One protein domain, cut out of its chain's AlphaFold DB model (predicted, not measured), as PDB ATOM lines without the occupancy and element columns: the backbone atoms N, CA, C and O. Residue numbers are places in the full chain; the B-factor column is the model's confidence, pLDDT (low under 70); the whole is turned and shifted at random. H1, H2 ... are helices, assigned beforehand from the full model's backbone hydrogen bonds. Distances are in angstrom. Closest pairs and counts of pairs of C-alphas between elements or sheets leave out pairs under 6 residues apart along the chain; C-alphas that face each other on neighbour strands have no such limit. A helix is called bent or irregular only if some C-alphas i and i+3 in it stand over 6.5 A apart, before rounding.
ATOM      1  N   THR A  18     -28.139 -28.153  42.878       74.81
ATOM      2  CA  THR A  18     -28.922 -28.950  43.821       74.81
ATOM      3  C   THR A  18     -29.468 -30.198  43.137       74.81
ATOM      4  O   THR A  18     -29.867 -30.160  41.973       74.81
ATOM      5  N   GLY A  19     -29.482 -31.317  43.863       79.38
ATOM      6  CA  GLY A  19     -30.180 -32.539  43.452       79.38
ATOM      7  C   GLY A  19     -31.646 -32.566  43.881       79.38
ATOM      8  O   GLY A  19     -32.391 -33.449  43.460       79.38
ATOM      9  N   ASP A  20     -32.063 -31.608  44.710       82.12
ATOM     10  CA  ASP A  20     -33.434 -31.516  45.190       82.12
ATOM     11  C   ASP A  20     -34.292 -30.719  44.203       82.12
ATOM     12  O   ASP A  20     -34.360 -29.485  44.221       82.12
ATOM     13  N   VAL A  21     -34.964 -31.463  43.325       81.06
ATOM     14  CA  VAL A  21     -35.907 -30.923  42.340       81.06
ATOM     15  C   VAL A  21     -37.048 -30.164  43.025       81.06
ATOM     16  O   VAL A  21     -37.509 -29.150  42.501       81.06
ATOM     17  N   SER A  22     -37.482 -30.606  44.209       81.88
ATOM     18  CA  SER A  22     -38.591 -29.983  44.939       81.88
ATOM     19  C   SER A  22     -38.209 -28.594  45.430       81.88
ATOM     20  O   SER A  22     -38.997 -27.656  45.302       81.88
ATOM     21  N   LEU A  23     -36.981 -28.439  45.934       81.50
ATOM     22  CA  LEU A  23     -36.442 -27.145  46.354       81.50
ATOM     23  C   LEU A  23     -36.338 -26.174  45.170       81.50
ATOM     24  O   LEU A  23     -36.696 -25.003  45.296       81.50
ATOM     25  N   LEU A  24     -35.891 -26.662  44.011       79.50
ATOM     26  CA  LEU A  24     -35.759 -25.849  42.807       79.50
ATOM     27  C   LEU A  24     -37.121 -25.370  42.290       79.50
ATOM     28  O   LEU A  24     -37.328 -24.171  42.104       79.50
ATOM     29  N   VAL A  25     -38.068 -26.293  42.107       83.00
ATOM     30  CA  VAL A  25     -39.413 -25.974  41.609       83.00
ATOM     31  C   VAL A  25     -40.172 -25.107  42.616       83.00
ATOM     32  O   VAL A  25     -40.746 -24.085  42.239       83.00
ATOM     33  N   GLY A  26     -40.130 -25.456  43.905       84.75
ATOM     34  CA  GLY A  26     -40.763 -24.678  44.970       84.75
ATOM     35  C   GLY A  26     -40.173 -23.271  45.097       84.75
ATOM     36  O   GLY A  26     -40.917 -22.296  45.204       84.75
ATOM     37  N   GLY A  27     -38.845 -23.149  45.005       83.69
ATOM     38  CA  GLY A  27     -38.148 -21.864  44.998       83.69
ATOM     39  C   GLY A  27     -38.522 -20.999  43.794       83.69
ATOM     40  O   GLY A  27     -38.794 -19.812  43.963       83.69
ATOM     41  N   MET A  28     -38.625 -21.585  42.597       82.56
ATOM     42  CA  MET A  28     -39.075 -20.871  41.397       82.56
ATOM     43  C   MET A  28     -40.518 -20.372  41.523       82.56
ATOM     44  O   MET A  28     -40.784 -19.215  41.199       82.56
ATOM     45  N   ILE A  29     -41.438 -21.195  42.037       86.69
ATOM     46  CA  ILE A  29     -42.835 -20.793  42.269       86.69
ATOM     47  C   ILE A  29     -42.905 -19.645  43.284       86.69
ATOM     48  O   ILE A  29     -43.620 -18.666  43.074       86.69
ATOM     49  N   LEU A  30     -42.142 -19.722  44.375       85.38
ATOM     50  CA  LEU A  30     -42.124 -18.669  45.390       85.38
ATOM     51  C   LEU A  30     -41.486 -17.375  44.888       85.38
ATOM     52  O   LEU A  30     -41.996 -16.292  45.176       85.38
ATOM     53  N   ALA A  31     -40.423 -17.461  44.095       83.12
ATOM     54  CA  ALA A  31     -39.846 -16.297  43.436       83.12
ATOM     55  C   ALA A  31     -40.839 -15.647  42.462       83.12
ATOM     56  O   ALA A  31     -40.952 -14.421  42.424       83.12
ATOM     57  N   LEU A  32     -41.614 -16.461  41.738       82.31
ATOM     58  CA  LEU A  32     -42.700 -16.000  40.875       82.31
ATOM     59  C   LEU A  32     -43.742 -15.207  41.673       82.31
ATOM     60  O   LEU A  32     -44.100 -14.094  41.294       82.31
ATOM     61  N   LEU A  33     -44.189 -15.753  42.806       86.12
ATOM     62  CA  LEU A  33     -45.145 -15.095  43.697       86.12
ATOM     63  C   LEU A  33     -44.586 -13.785  44.265       86.12
ATOM     64  O   LEU A  33     -45.284 -12.771  44.261       86.12
ATOM     65  N   GLY A  34     -43.321 -13.779  44.694       83.81
ATOM     66  CA  GLY A  34     -42.633 -12.575  45.162       83.81
ATOM     67  C   GLY A  34     -42.556 -11.495  44.079       83.81
ATOM     68  O   GLY A  34     -42.856 -10.327  44.343       83.81
ATOM     69  N   ALA A  35     -42.235 -11.884  42.843       80.12
ATOM     70  CA  ALA A  35     -42.184 -10.979  41.701       80.12
ATOM     71  C   ALA A  35     -43.567 -10.399  41.371       80.12
ATOM     72  O   ALA A  35     -43.698  -9.181  41.242       80.12
ATOM     73  N   ILE A  36     -44.612 -11.234  41.311       82.44
ATOM     74  CA  ILE A  36     -45.996 -10.784  41.089       82.44
ATOM     75  C   ILE A  36     -46.410  -9.786  42.176       82.44
ATOM     76  O   ILE A  36     -46.932  -8.717  41.857       82.44
ATOM     77  N   LEU A  37     -46.132 -10.090  43.447       83.75
ATOM     78  CA  LEU A  37     -46.468  -9.218  44.571       83.75
ATOM     79  C   LEU A  37     -45.742  -7.866  44.484       83.75
ATOM     80  O   LEU A  37     -46.350  -6.816  44.695       83.75
ATOM     81  N   SER A  38     -44.456  -7.877  44.125       81.25
ATOM     82  CA  SER A  38     -43.652  -6.665  43.935       81.25
ATOM     83  C   SER A  38     -44.226  -5.759  42.844       81.25
ATOM     84  O   SER A  38     -44.341  -4.540  43.026       81.25
ATOM     85  N   ILE A  39     -44.650  -6.352  41.723       76.69
ATOM     86  CA  ILE A  39     -45.273  -5.613  40.625       76.69
ATOM     87  C   ILE A  39     -46.662  -5.109  41.043       76.69
ATOM     88  O   ILE A  39     -46.971  -3.944  40.800       76.69
ATOM     89  N   LEU A  40     -47.471  -5.924  41.726       77.19
ATOM     90  CA  LEU A  40     -48.803  -5.534  42.191       77.19
ATOM     91  C   LEU A  40     -48.744  -4.326  43.139       77.19
ATOM     92  O   LEU A  40     -49.459  -3.346  42.933       77.19
ATOM     93  N   ILE A  41     -47.839  -4.341  44.125       78.12
ATOM     94  CA  ILE A  41     -47.633  -3.214  45.051       78.12
ATOM     95  C   ILE A  41     -47.264  -1.937  44.286       78.12
ATOM     96  O   ILE A  41     -47.724  -0.844  44.630       78.12
ATOM     97  N   ARG A  42     -46.439  -2.050  43.241       71.00
ATOM     98  CA  ARG A  42     -46.039  -0.907  42.410       71.00
ATOM     99  C   ARG A  42     -47.144  -0.425  41.492       71.00
ATOM    100  O   ARG A  42     -47.281   0.781  41.355       71.00
ATOM    101  N   ALA A  43     -47.928  -1.321  40.907       69.25
ATOM    102  CA  ALA A  43     -49.090  -0.950  40.112       69.25
ATOM    103  C   ALA A  43     -50.090  -0.163  40.969       69.25
ATOM    104  O   ALA A  43     -50.511   0.918  40.574       69.25
ATOM    105  N   ILE A  44     -50.358  -0.627  42.195       71.62
ATOM    106  CA  ILE A  44     -51.225   0.073  43.154       71.62
ATOM    107  C   ILE A  44     -50.644   1.441  43.546       71.62
ATOM    108  O   ILE A  44     -51.380   2.421  43.645       71.62
ATOM    109  N   ARG A  45     -49.326   1.539  43.774       68.56
ATOM    110  CA  ARG A  45     -48.669   2.816  44.110       68.56
ATOM    111  C   ARG A  45     -48.593   3.786  42.924       68.56
ATOM    112  O   ARG A  45     -48.780   4.976  43.131       68.56
ATOM    113  N   GLY A  46     -48.325   3.291  41.717       60.72
ATOM    114  CA  GLY A  46     -48.175   4.077  40.486       60.72
ATOM    115  C   GLY A  46     -49.502   4.548  39.887       60.72
ATOM    116  O   GLY A  46     -49.553   5.620  39.289       60.72
ATOM    117  N   ALA A  47     -50.587   3.801  40.109       56.91
ATOM    118  CA  ALA A  47     -51.940   4.245  39.780       56.91
ATOM    119  C   ALA A  47     -52.344   5.506  40.566       56.91
ATOM    120  O   ALA A  47     -53.135   6.303  40.083       56.91
ATOM    121  N   LYS A  48     -51.767   5.732  41.755       52.97
ATOM    122  CA  LYS A  48     -52.049   6.927  42.567       52.97
ATOM    123  C   LYS A  48     -51.253   8.171  42.160       52.97
ATOM    124  O   LYS A  48     -51.589   9.255  42.622       52.97
ATOM    125  N   THR A  49     -50.190   8.037  41.366       53.22
ATOM    126  CA  THR A  49     -49.238   9.132  41.104       53.22
ATOM    127  C   THR A  49     -49.176   9.604  39.654       53.22
ATOM    128  O   THR A  49     -48.590  10.654  39.416       53.22
ATOM    129  N   ASN A  50     -49.764   8.887  38.689       48.22
ATOM    130  CA  ASN A  50     -49.717   9.272  37.277       48.22
ATOM    131  C   ASN A  50     -51.136   9.457  36.699       48.22
ATOM    132  O   ASN A  50     -51.869   8.469  36.645       48.22
ATOM    133  N   PRO A  51     -51.518  10.661  36.226       53.78
ATOM    134  CA  PRO A  51     -52.845  10.922  35.654       53.78
ATOM    135  C   PRO A  51     -53.122  10.170  34.339       53.78
ATOM    136  O   PRO A  51     -54.266  10.116  33.909       53.78
ATOM    137  N   ASN A  52     -52.096   9.575  33.715       54.50
ATOM    138  CA  ASN A  52     -52.219   8.744  32.509       54.50
ATOM    139  C   ASN A  52     -52.194   7.226  32.787       54.50
ATOM    140  O   ASN A  52     -52.180   6.432  31.844       54.50
ATOM    141  N   SER A  53     -52.151   6.792  34.053       49.44
ATOM    142  CA  SER A  53     -52.309   5.368  34.373       49.44
ATOM    143  C   SER A  53     -53.773   4.957  34.186       49.44
ATOM    144  O   SER A  53     -54.648   5.666  34.673       49.44
ATOM    145  N   PRO A  54     -54.070   3.819  33.532       53.09
ATOM    146  CA  PRO A  54     -55.442   3.330  33.430       53.09
ATOM    147  C   PRO A  54     -56.035   3.112  34.830       53.09
ATOM    148  O   PRO A  54     -55.390   2.487  35.674       53.09
ATOM    149  N   ASP A  55     -57.273   3.571  35.047       54.22
ATOM    150  CA  ASP A  55     -58.011   3.467  36.324       54.22
ATOM    151  C   ASP A  55     -58.143   2.022  36.846       54.22
ATOM    152  O   ASP A  55     -58.421   1.785  38.022       54.22
ATOM    153  N   TYR A  56     -57.901   1.035  35.977       54.59
ATOM    154  CA  TYR A  56     -58.013  -0.385  36.273       54.59
ATOM    155  C   TYR A  56     -56.701  -1.109  35.957       54.59
ATOM    156  O   TYR A  56     -56.207  -1.111  34.825       54.59
ATOM    157  N   VAL A  57     -56.153  -1.789  36.966       54.94
ATOM    158  CA  VAL A  57     -54.981  -2.660  36.836       54.94
ATOM    159  C   VAL A  57     -55.362  -3.874  35.982       54.94
ATOM    160  O   VAL A  57     -55.847  -4.885  36.485       54.94
ATOM    161  N   SER A  58     -55.169  -3.788  34.666       63.59
ATOM    162  CA  SER A  58     -55.374  -4.939  33.785       63.59
ATOM    163  C   SER A  58     -54.161  -5.875  33.843       63.59
ATOM    164  O   SER A  58     -53.013  -5.459  33.665       63.59
ATOM    165  N   PHE A  59     -54.406  -7.173  34.048       61.50
ATOM    166  CA  PHE A  59     -53.363  -8.213  34.059       61.50
ATOM    167  C   PHE A  59     -52.516  -8.208  32.775       61.50
ATOM    168  O   PHE A  59     -51.321  -8.494  32.786       61.50
ATOM    169  N   ARG A  60     -53.133  -7.816  31.655       61.56
ATOM    170  CA  ARG A  60     -52.481  -7.692  30.350       61.56
ATOM    171  C   ARG A  60     -51.455  -6.552  30.304       61.56
ATOM    172  O   ARG A  60     -50.415  -6.727  29.676       61.56
ATOM    173  N   TYR A  61     -51.713  -5.426  30.974       63.09
ATOM    174  CA  TYR A  61     -50.766  -4.307  31.082       63.09
ATOM    175  C   TYR A  61     -49.579  -4.665  31.984       63.09
ATOM    176  O   TYR A  61     -48.428  -4.437  31.619       63.09
ATOM    177  N   LEU A  62     -49.857  -5.324  33.114       63.53
ATOM    178  CA  LEU A  62     -48.846  -5.842  34.042       63.53
ATOM    179  C   LEU A  62     -47.841  -6.770  33.356       63.53
ATOM    180  O   LEU A  62     -46.637  -6.623  33.546       63.53
ATOM    181  N   ILE A  63     -48.332  -7.710  32.550       65.12
ATOM    182  CA  ILE A  63     -47.472  -8.674  31.864       65.12
ATOM    183  C   ILE A  63     -46.738  -7.997  30.704       65.12
ATOM    184  O   ILE A  63     -45.522  -8.098  30.631       65.12
ATOM    185  N   LYS A  64     -47.426  -7.269  29.817       65.56
ATOM    186  CA  LYS A  64     -46.805  -6.751  28.586       65.56
ATOM    187  C   LYS A  64     -45.745  -5.672  28.844       65.56
ATOM    188  O   LYS A  64     -44.727  -5.672  28.161       65.56
ATOM    189  N   ASP A  65     -45.962  -4.793  29.822       65.75
ATOM    190  CA  ASP A  65     -45.056  -3.666  30.098       65.75
ATOM    191  C   ASP A  65     -43.925  -4.029  31.078       65.75
ATOM    192  O   ASP A  65     -42.872  -3.394  31.098       65.75
ATOM    193  N   LYS A  66     -44.111  -5.069  31.906       69.06
ATOM    194  CA  LYS A  66     -43.143  -5.456  32.952       69.06
ATOM    195  C   LYS A  66     -42.524  -6.844  32.768       69.06
ATOM    196  O   LYS A  66     -41.726  -7.250  33.612       69.06
ATOM    197  N   TRP A  67     -42.801  -7.544  31.662       72.12
ATOM    198  CA  TRP A  67     -42.193  -8.850  31.362       72.12
ATOM    199  C   TRP A  67     -40.655  -8.867  31.397       72.12
ATOM    200  O   TRP A  67     -40.105  -9.811  31.963       72.12
ATOM    201  N   PRO A  68     -39.922  -7.854  30.882       71.62
ATOM    202  CA  PRO A  68     -38.458  -7.872  30.938       71.62
ATOM    203  C   PRO A  68     -37.937  -7.892  32.378       71.62
ATOM    204  O   PRO A  68     -37.014  -8.635  32.701       71.62
ATOM    205  N   HIS A  69     -38.583  -7.138  33.272       69.75
ATOM    206  CA  HIS A  69     -38.262  -7.163  34.698       69.75
ATOM    207  C   HIS A  69     -38.593  -8.517  35.323       69.75
ATOM    208  O   HIS A  69     -37.859  -8.996  36.180       69.75
ATOM    209  N   PHE A  70     -39.675  -9.155  34.887       71.81
ATOM    210  CA  PHE A  70     -40.057 -10.483  35.350       71.81
ATOM    211  C   PHE A  70     -39.007 -11.543  34.992       71.81
ATOM    212  O   PHE A  70     -38.555 -12.286  35.864       71.81
ATOM    213  N   LEU A  71     -38.565 -11.553  33.731       78.12
ATOM    214  CA  LEU A  71     -37.549 -12.478  33.234       78.12
ATOM    215  C   LEU A  71     -36.197 -12.255  33.923       78.12
ATOM    216  O   LEU A  71     -35.560 -13.218  34.349       78.12
ATOM    217  N   LEU A  72     -35.798 -10.991  34.100       74.00
ATOM    218  CA  LEU A  72     -34.573 -10.635  34.815       74.00
ATOM    219  C   LEU A  72     -34.593 -11.146  36.262       74.00
ATOM    220  O   LEU A  72     -33.583 -11.634  36.754       74.00
ATOM    221  N   GLY A  73     -35.748 -11.112  36.923       71.44
ATOM    222  CA  GLY A  73     -35.897 -11.641  38.279       71.44
ATOM    223  C   GLY A  73     -35.804 -13.126  38.394       71.44
ATOM    224  O   GLY A  73     -35.202 -13.630  39.338       71.44
ATOM    225  N   LEU A  74     -36.411 -13.820  37.440       76.38
ATOM    226  CA  LEU A  74     -36.323 -15.265  37.380       76.38
ATOM    227  C   LEU A  74     -34.864 -15.687  37.158       76.38
ATOM    228  O   LEU A  74     -34.377 -16.576  37.853       76.38
ATOM    229  N   LEU A  75     -34.141 -14.969  36.295       81.94
ATOM    230  CA  LEU A  75     -32.710 -15.166  36.076       81.94
ATOM    231  C   LEU A  75     -31.878 -14.837  37.327       81.94
ATOM    232  O   LEU A  75     -31.050 -15.641  37.741       81.94
ATOM    233  N   CYS A  76     -32.119 -13.696  37.980       74.69
ATOM    234  CA  CYS A  76     -31.431 -13.320  39.217       74.69
ATOM    235  C   CYS A  76     -31.699 -14.311  40.348       74.69
ATOM    236  O   CYS A  76     -30.780 -14.641  41.087       74.69
ATOM    237  N   THR A  77     -32.930 -14.808  40.478       76.00
ATOM    238  CA  THR A  77     -33.278 -15.835  41.467       76.00
ATOM    239  C   THR A  77     -32.549 -17.133  41.149       76.00
ATOM    240  O   THR A  77     -31.975 -17.735  42.048       76.00
ATOM    241  N   PHE A  78     -32.518 -17.545  39.880       80.50
ATOM    242  CA  PHE A  78     -31.783 -18.731  39.451       80.50
ATOM    243  C   PHE A  78     -30.292 -18.627  39.790       80.50
ATOM    244  O   PHE A  78     -29.743 -19.522  40.427       80.50
ATOM    245  N   VAL A  79     -29.654 -17.510  39.435       81.38
ATOM    246  CA  VAL A  79     -28.246 -17.239  39.759       81.38
ATOM    247  C   VAL A  79     -28.049 -17.206  41.274       81.38
ATOM    248  O   VAL A  79     -27.153 -17.867  41.787       81.38
ATOM    249  N   ALA A  80     -28.912 -16.513  42.018       77.12
ATOM    250  CA  ALA A  80     -28.823 -16.453  43.470       77.12
ATOM    251  C   ALA A  80     -28.946 -17.840  44.108       77.12
ATOM    252  O   ALA A  80     -28.173 -18.140  45.005       77.12
ATOM    253  N   MET A  81     -29.849 -18.702  43.631       75.88
ATOM    254  CA  MET A  81     -29.980 -20.081  44.116       75.88
ATOM    255  C   MET A  81     -28.763 -20.932  43.749       75.88
ATOM    256  O   MET A  81     -28.262 -21.670  44.592       75.88
ATOM    257  N   ARG A  82     -28.252 -20.801  42.519       80.56
ATOM    258  CA  ARG A  82     -27.095 -21.568  42.041       80.56
ATOM    259  C   ARG A  82     -25.809 -21.203  42.774       80.56
ATOM    260  O   ARG A  82     -24.999 -22.082  43.056       80.56
ATOM    261  N   PHE A  83     -25.619 -19.922  43.054       80.38
ATOM    262  CA  PHE A  83     -24.411 -19.392  43.675       80.38
ATOM    263  C   PHE A  83     -24.590 -19.115  45.173       80.38
ATOM    264  O   PHE A  83     -23.655 -18.625  45.796       80.38
ATOM    265  N   SER A  84     -25.735 -19.429  45.798       76.06
ATOM    266  CA  SER A  84     -25.957 -19.096  47.217       76.06
ATOM    267  C   SER A  84     -24.920 -19.753  48.121       76.06
ATOM    268  O   SER A  84     -24.383 -19.105  49.017       76.06
ATOM    269  N   VAL A  85     -24.616 -21.026  47.863       75.75
ATOM    270  CA  VAL A  85     -23.659 -21.807  48.649       75.75
ATOM    271  C   VAL A  85     -22.248 -21.255  48.459       75.75
ATOM    272  O   VAL A  85     -21.502 -21.152  49.421       75.75
ATOM    273  N   GLU A  86     -21.906 -20.825  47.246       76.62
ATOM    274  CA  GLU A  86     -20.592 -20.252  46.934       76.62
ATOM    275  C   GLU A  86     -20.432 -18.827  47.498       76.62
ATOM    276  O   GLU A  86     -19.358 -18.464  47.964       76.62
ATOM    277  N   LEU A  87     -21.504 -18.028  47.507       75.00
ATOM    278  CA  LEU A  87     -21.486 -16.634  47.966       75.00
ATOM    279  C   LEU A  87     -21.623 -16.495  49.482       75.00
ATOM    280  O   LEU A  87     -21.031 -15.600  50.079       75.00
ATOM    281  N   THR A  88     -22.458 -17.329  50.100       74.38
ATOM    282  CA  THR A  88     -22.855 -17.173  51.508       74.38
ATOM    283  C   THR A  88     -22.527 -18.387  52.368       74.38
ATOM    284  O   THR A  88     -22.668 -18.315  53.584       74.38
ATOM    285  N   GLY A  89     -22.116 -19.510  51.769       74.19
ATOM    286  CA  GLY A  89     -21.959 -20.782  52.480       74.19
ATOM    287  C   GLY A  89     -23.287 -21.439  52.871       74.19
ATOM    288  O   GLY A  89     -23.282 -22.511  53.469       74.19
ATOM    289  N   VAL A  90     -24.428 -20.821  52.541       76.12
ATOM    290  CA  VAL A  90     -25.765 -21.272  52.944       76.12
ATOM    291  C   VAL A  90     -26.560 -21.727  51.721       76.12
ATOM    292  O   VAL A  90     -26.555 -21.089  50.663       76.12
ATOM    293  N   GLN A  91     -27.273 -22.846  51.858       72.56
ATOM    294  CA  GLN A  91     -28.216 -23.299  50.836       72.56
ATOM    295  C   GLN A  91     -29.386 -22.321  50.719       72.56
ATOM    296  O   GLN A  91     -29.999 -21.935  51.717       72.56
ATOM    297  N   ALA A  92     -29.708 -21.929  49.488       70.62
ATOM    298  CA  ALA A  92     -30.853 -21.081  49.215       70.62
ATOM    299  C   ALA A  92     -32.130 -21.785  49.675       70.62
ATOM    300  O   ALA A  92     -32.498 -22.846  49.173       70.62
ATOM    301  N   THR A  93     -32.817 -21.180  50.634       82.06
ATOM    302  CA  THR A  93     -34.113 -21.664  51.093       82.06
ATOM    303  C   THR A  93     -35.223 -21.111  50.207       82.06
ATOM    304  O   THR A  93     -35.105 -20.040  49.614       82.06
ATOM    305  N   ALA A  94     -36.353 -21.813  50.185       78.31
ATOM    306  CA  ALA A  94     -37.588 -21.378  49.537       78.31
ATOM    307  C   ALA A  94     -37.989 -19.925  49.902       78.31
ATOM    308  O   ALA A  94     -38.443 -19.156  49.053       78.31
ATOM    309  N   TRP A  95     -37.754 -19.521  51.155       79.50
ATOM    310  CA  TRP A  95     -37.989 -18.156  51.634       79.50
ATOM    311  C   TRP A  95     -37.048 -17.124  51.017       79.50
ATOM    312  O   TRP A  95     -37.486 -16.029  50.662       79.50
ATOM    313  N   LEU A  96     -35.768 -17.464  50.848       79.06
ATOM    314  CA  LEU A  96     -34.819 -16.590  50.159       79.06
ATOM    315  C   LEU A  96     -35.228 -16.393  48.697       79.06
ATOM    316  O   LEU A  96     -35.205 -15.264  48.216       79.06
ATOM    317  N   SER A  97     -35.700 -17.444  48.021       80.62
ATOM    318  CA  SER A  97     -36.219 -17.339  46.652       80.62
ATOM    319  C   SER A  97     -37.397 -16.362  46.548       80.62
ATOM    320  O   SER A  97     -37.429 -15.543  45.629       80.62
ATOM    321  N   PHE A  98     -38.320 -16.367  47.518       82.62
ATOM    322  CA  PHE A  98     -39.396 -15.370  47.587       82.62
ATOM    323  C   PHE A  98     -38.852 -13.941  47.723       82.62
ATOM    324  O   PHE A  98     -39.288 -13.038  47.006       82.62
ATOM    325  N   ILE A  99     -37.882 -13.730  48.618       83.50
ATOM    326  CA  ILE A  99     -37.267 -12.415  48.847       83.50
ATOM    327  C   ILE A  99     -36.545 -11.923  47.586       83.50
ATOM    328  O   ILE A  99     -36.714 -10.763  47.210       83.50
ATOM    329  N   TYR A 100     -35.795 -12.789  46.900       79.69
ATOM    330  CA  TYR A 100     -35.149 -12.451  45.627       79.69
ATOM    331  C   TYR A 100     -36.175 -12.080  44.554       79.69
ATOM    332  O   TYR A 100     -36.030 -11.043  43.904       79.69
ATOM    333  N   GLY A 101     -37.260 -12.852  44.441       80.44
ATOM    334  CA  GLY A 101     -38.382 -12.529  43.562       80.44
ATOM    335  C   GLY A 101     -39.023 -11.178  43.893       80.44
ATOM    336  O   GLY A 101     -39.296 -10.378  42.999       80.44
ATOM    337  N   PHE A 102     -39.199 -10.868  45.177       81.69
ATOM    338  CA  PHE A 102     -39.770  -9.600  45.632       81.69
ATOM    339  C   PHE A 102     -38.857  -8.394  45.359       81.69
ATOM    340  O   PHE A 102     -39.308  -7.338  44.898       81.69
ATOM    341  N   LEU A 103     -37.558  -8.545  45.625       82.38
ATOM    342  CA  LEU A 103     -36.549  -7.499  45.438       82.38
ATOM    343  C   LEU A 103     -36.124  -7.316  43.984       82.38
ATOM    344  O   LEU A 103     -35.510  -6.296  43.667       82.38
ATOM    345  N   ASN A 104     -36.493  -8.246  43.108       78.75
ATOM    346  CA  ASN A 104     -36.170  -8.254  41.690       78.75
ATOM    347  C   ASN A 104     -36.255  -6.869  41.029       78.75
ATOM    348  O   ASN A 104     -35.295  -6.410  40.425       78.75
ATOM    349  N   TYR A 105     -37.363  -6.145  41.203       70.62
ATOM    350  CA  TYR A 105     -37.500  -4.825  40.585       70.62
ATOM    351  C   TYR A 105     -36.399  -3.850  41.036       70.62
ATOM    352  O   TYR A 105     -35.870  -3.086  40.232       70.62
ATOM    353  N   ARG A 106     -36.056  -3.835  42.333       74.62
ATOM    354  CA  ARG A 106     -34.986  -2.956  42.837       74.62
ATOM    355  C   ARG A 106     -33.636  -3.357  42.257       74.62
ATOM    356  O   ARG A 106     -32.873  -2.474  41.888       74.62
ATOM    357  N   ILE A 107     -33.380  -4.658  42.155       73.81
ATOM    358  CA  ILE A 107     -32.156  -5.194  41.555       73.81
ATOM    359  C   ILE A 107     -32.078  -4.784  40.080       73.81
ATOM    360  O   ILE A 107     -31.072  -4.225  39.662       73.81
ATOM    361  N   GLY A 108     -33.161  -4.953  39.318       71.50
ATOM    362  CA  GLY A 108     -33.227  -4.540  37.916       71.50
ATOM    363  C   GLY A 108     -32.978  -3.044  37.717       71.50
ATOM    364  O   GLY A 108     -32.212  -2.669  36.837       71.50
ATOM    365  N   ASN A 109     -33.549  -2.190  38.572       74.25
ATOM    366  CA  ASN A 109     -33.277  -0.753  38.537       74.25
ATOM    367  C   ASN A 109     -31.815  -0.420  38.853       74.25
ATOM    368  O   ASN A 109     -31.234   0.424  38.184       74.25
ATOM    369  N   LEU A 110     -31.223  -1.071  39.858       77.25
ATOM    370  CA  LEU A 110     -29.816  -0.863  40.204       77.25
ATOM    371  C   LEU A 110     -28.890  -1.279  39.059       77.25
ATOM    372  O   LEU A 110     -27.949  -0.556  38.751       77.25
ATOM    373  N   ILE A 111     -29.178  -2.409  38.409       74.62
ATOM    374  CA  ILE A 111     -28.419  -2.885  37.248       74.62
ATOM    375  C   ILE A 111     -28.560  -1.908  36.080       74.62
ATOM    376  O   ILE A 111     -27.553  -1.561  35.472       74.62
ATOM    377  N   ALA A 112     -29.775  -1.430  35.792       73.44
ATOM    378  CA  ALA A 112     -30.003  -0.452  34.732       73.44
ATOM    379  C   ALA A 112     -29.227   0.849  34.995       73.44
ATOM    380  O   ALA A 112     -28.454   1.282  34.151       73.44
ATOM    381  N   SER A 113     -29.324   1.404  36.207       77.38
ATOM    382  CA  SER A 113     -28.579   2.613  36.579       77.38
ATOM    383  C   SER A 113     -27.060   2.415  36.554       77.38
ATOM    384  O   SER A 113     -26.325   3.329  36.183       77.38
ATOM    385  N   ALA A 114     -26.567   1.231  36.929       76.69
ATOM    386  CA  ALA A 114     -25.148   0.904  36.829       76.69
ATOM    387  C   ALA A 114     -24.694   0.792  35.363       76.69
ATOM    388  O   ALA A 114     -23.628   1.299  35.018       76.69
ATOM    389  N   ALA A 115     -25.505   0.176  34.500       77.88
ATOM    390  CA  ALA A 115     -25.234   0.086  33.070       77.88
ATOM    391  C   ALA A 115     -25.201   1.477  32.424       77.88
ATOM    392  O   ALA A 115     -24.241   1.786  31.722       77.88
ATOM    393  N   ASP A 116     -26.168   2.343  32.736       79.50
ATOM    394  CA  ASP A 116     -26.211   3.724  32.242       79.50
ATOM    395  C   ASP A 116     -24.972   4.519  32.675       79.50
ATOM    396  O   ASP A 116     -24.376   5.241  31.876       79.50
ATOM    397  N   ALA A 117     -24.521   4.353  33.923       81.12
ATOM    398  CA  ALA A 117     -23.303   4.996  34.411       81.12
ATOM    399  C   ALA A 117     -22.047   4.522  33.656       81.12
ATOM    400  O   ALA A 117     -21.174   5.333  33.332       81.12
ATOM    401  N   VAL A 118     -21.957   3.225  33.346       82.19
ATOM    402  CA  VAL A 118     -20.846   2.654  32.570       82.19
ATOM    403  C   VAL A 118     -20.892   3.130  31.120       82.19
ATOM    404  O   VAL A 118     -19.862   3.560  30.602       82.19
ATOM    405  N   PHE A 119     -22.064   3.119  30.484       80.44
ATOM    406  CA  PHE A 119     -22.242   3.598  29.113       80.44
ATOM    407  C   PHE A 119     -21.934   5.088  28.979       80.44
ATOM    408  O   PHE A 119     -21.199   5.475  28.075       80.44
ATOM    409  N   ASN A 120     -22.410   5.919  29.906       82.06
ATOM    410  CA  ASN A 120     -22.099   7.348  29.912       82.06
ATOM    411  C   ASN A 120     -20.602   7.594  30.110       82.06
ATOM    412  O   ASN A 120     -20.008   8.404  29.400       82.06
ATOM    413  N   LYS A 121     -19.958   6.853  31.018       78.69
ATOM    414  CA  LYS A 121     -18.506   6.940  31.204       78.69
ATOM    415  C   LYS A 121     -17.745   6.484  29.955       78.69
ATOM    416  O   LYS A 121     -16.762   7.120  29.590       78.69
ATOM    417  N   ALA A 122     -18.206   5.432  29.279       78.31
ATOM    418  CA  ALA A 122     -17.624   4.959  28.027       78.31
ATOM    419  C   ALA A 122     -17.789   5.985  26.894       78.31
ATOM    420  O   ALA A 122     -16.818   6.243  26.189       78.31
ATOM    421  N   LYS A 123     -18.957   6.634  26.781       76.00
ATOM    422  CA  LYS A 123     -19.225   7.702  25.802       76.00
ATOM    423  C   LYS A 123     -18.344   8.938  26.034       76.00
ATOM    424  O   LYS A 123     -17.817   9.516  25.089       76.00
ATOM    425  N   LEU A 124     -18.130   9.312  27.299       74.44
ATOM    426  CA  LEU A 124     -17.219  10.400  27.675       74.44
ATOM    427  C   LEU A 124     -15.752  10.070  27.347       74.44
ATOM    428  O   LEU A 124     -15.001  10.951  26.936       74.44
ATOM    429  N   LEU A 125     -15.345   8.807  27.506       76.19
ATOM    430  CA  LEU A 125     -13.986   8.338  27.212       76.19
ATOM    431  C   LEU A 125     -13.736   8.095  25.717       76.19
ATOM    432  O   LEU A 125     -12.598   8.220  25.274       76.19
ATOM    433  N   SER A 126     -14.770   7.780  24.934       78.50
ATOM    434  CA  SER A 126     -14.665   7.613  23.480       78.50
ATOM    435  C   SER A 126     -14.615   8.940  22.716       78.50
ATOM    436  O   SER A 126     -14.486   8.927  21.495       78.50
TER     437      SER A 126
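What this domain is: This is residues 18 to 126 of the 133 residues of an uncharacterized protein of Acinetobacter sp. (UniProt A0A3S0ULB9). A long bent helix, H3, has its first arm, H3a, packed on the helices H1 and H2, the centres of these three making a triangle, while from its second arm, H3b, a long helical stretch sticks out of that body, residues 110 to 126, of which 110 to 125 belong to H3. H1 runs nearly the length of the elongated body, and H2, kinked near residue 67, crosses it at a slant. The printed part has 109 residues with three named helices in the order H1, H2, H3 and no named strand; the class is all helix. It is loose, with a radius of gyration of the C-alphas of 16.6 A, and flat, spanning 48 by 45 by 18 A.

How they stand to each other: H3, residues 94 to 125, was assigned as one helix by its hydrogen bonds, but is bent: C-alphas 102 and 105 are 7.3 A apart. Its arms, H3a, residues 94 to 102, and H3b, residues 105 to 125, stand at a steep tilt of 54 degrees. H3a touches H1, residues 21 to 47, at a shallow tilt of 30 degrees, the same way; their closest C-alphas, of Gly 101 and Ala 31, are 4.0 A apart. H2, residues 59 to 88, is irregular: C-alphas 65 and 68 are 7.9 A apart, its line is a rough one, and it has a kink of 66 degrees near residue 67. With residues 73 to 81 alone it touches H3a, at a steep tilt of 46 degrees, opposite ways; the closest C-alphas, of Thr 77 and Tyr 100, are 5.7 A apart. H1 and H2 touch at a steep tilt of 45 degrees, opposite ways, closest at the C-alphas of Ala 35 and Phe 70, 6.7 A. H3b touches H2 about perpendicular, at 86 degrees, closest at the C-alphas of Tyr 105 and His 69, 6.4 A. H3b only just touches H1, with 3 pairs of C-alphas within 8 A, closest at Tyr 105 and Ser 38, 7.2 A. Every O i to N i+4 pair is within hydrogen-bond range in H1, H3a and H3b; in H2, 22 of 26 are.

Where its parts are: H1 spans 38.7 A from C-alpha 21 at (-35.907, -30.923, 42.340) to C-alpha 47. H2 spans 36.3 A, H3a 12.6 A and H3b 30.1 A, ending with C-alpha 125 at (-13.986, 8.338, 27.212).

The domain as a whole: The C-alphas farthest apart, of Gly 19 and Pro 51, are 49.6 A apart; without residues 110 to 126 the body spans 48 by 22 by 18 A. The printed part has no cut. The link from H1 to H2 is long, 11 residues, and that from H2 to H3 is tight, 5 residues. Mean pLDDT of the printed part is 74.2; residues 43, 45 to 66 and 69 are under 70.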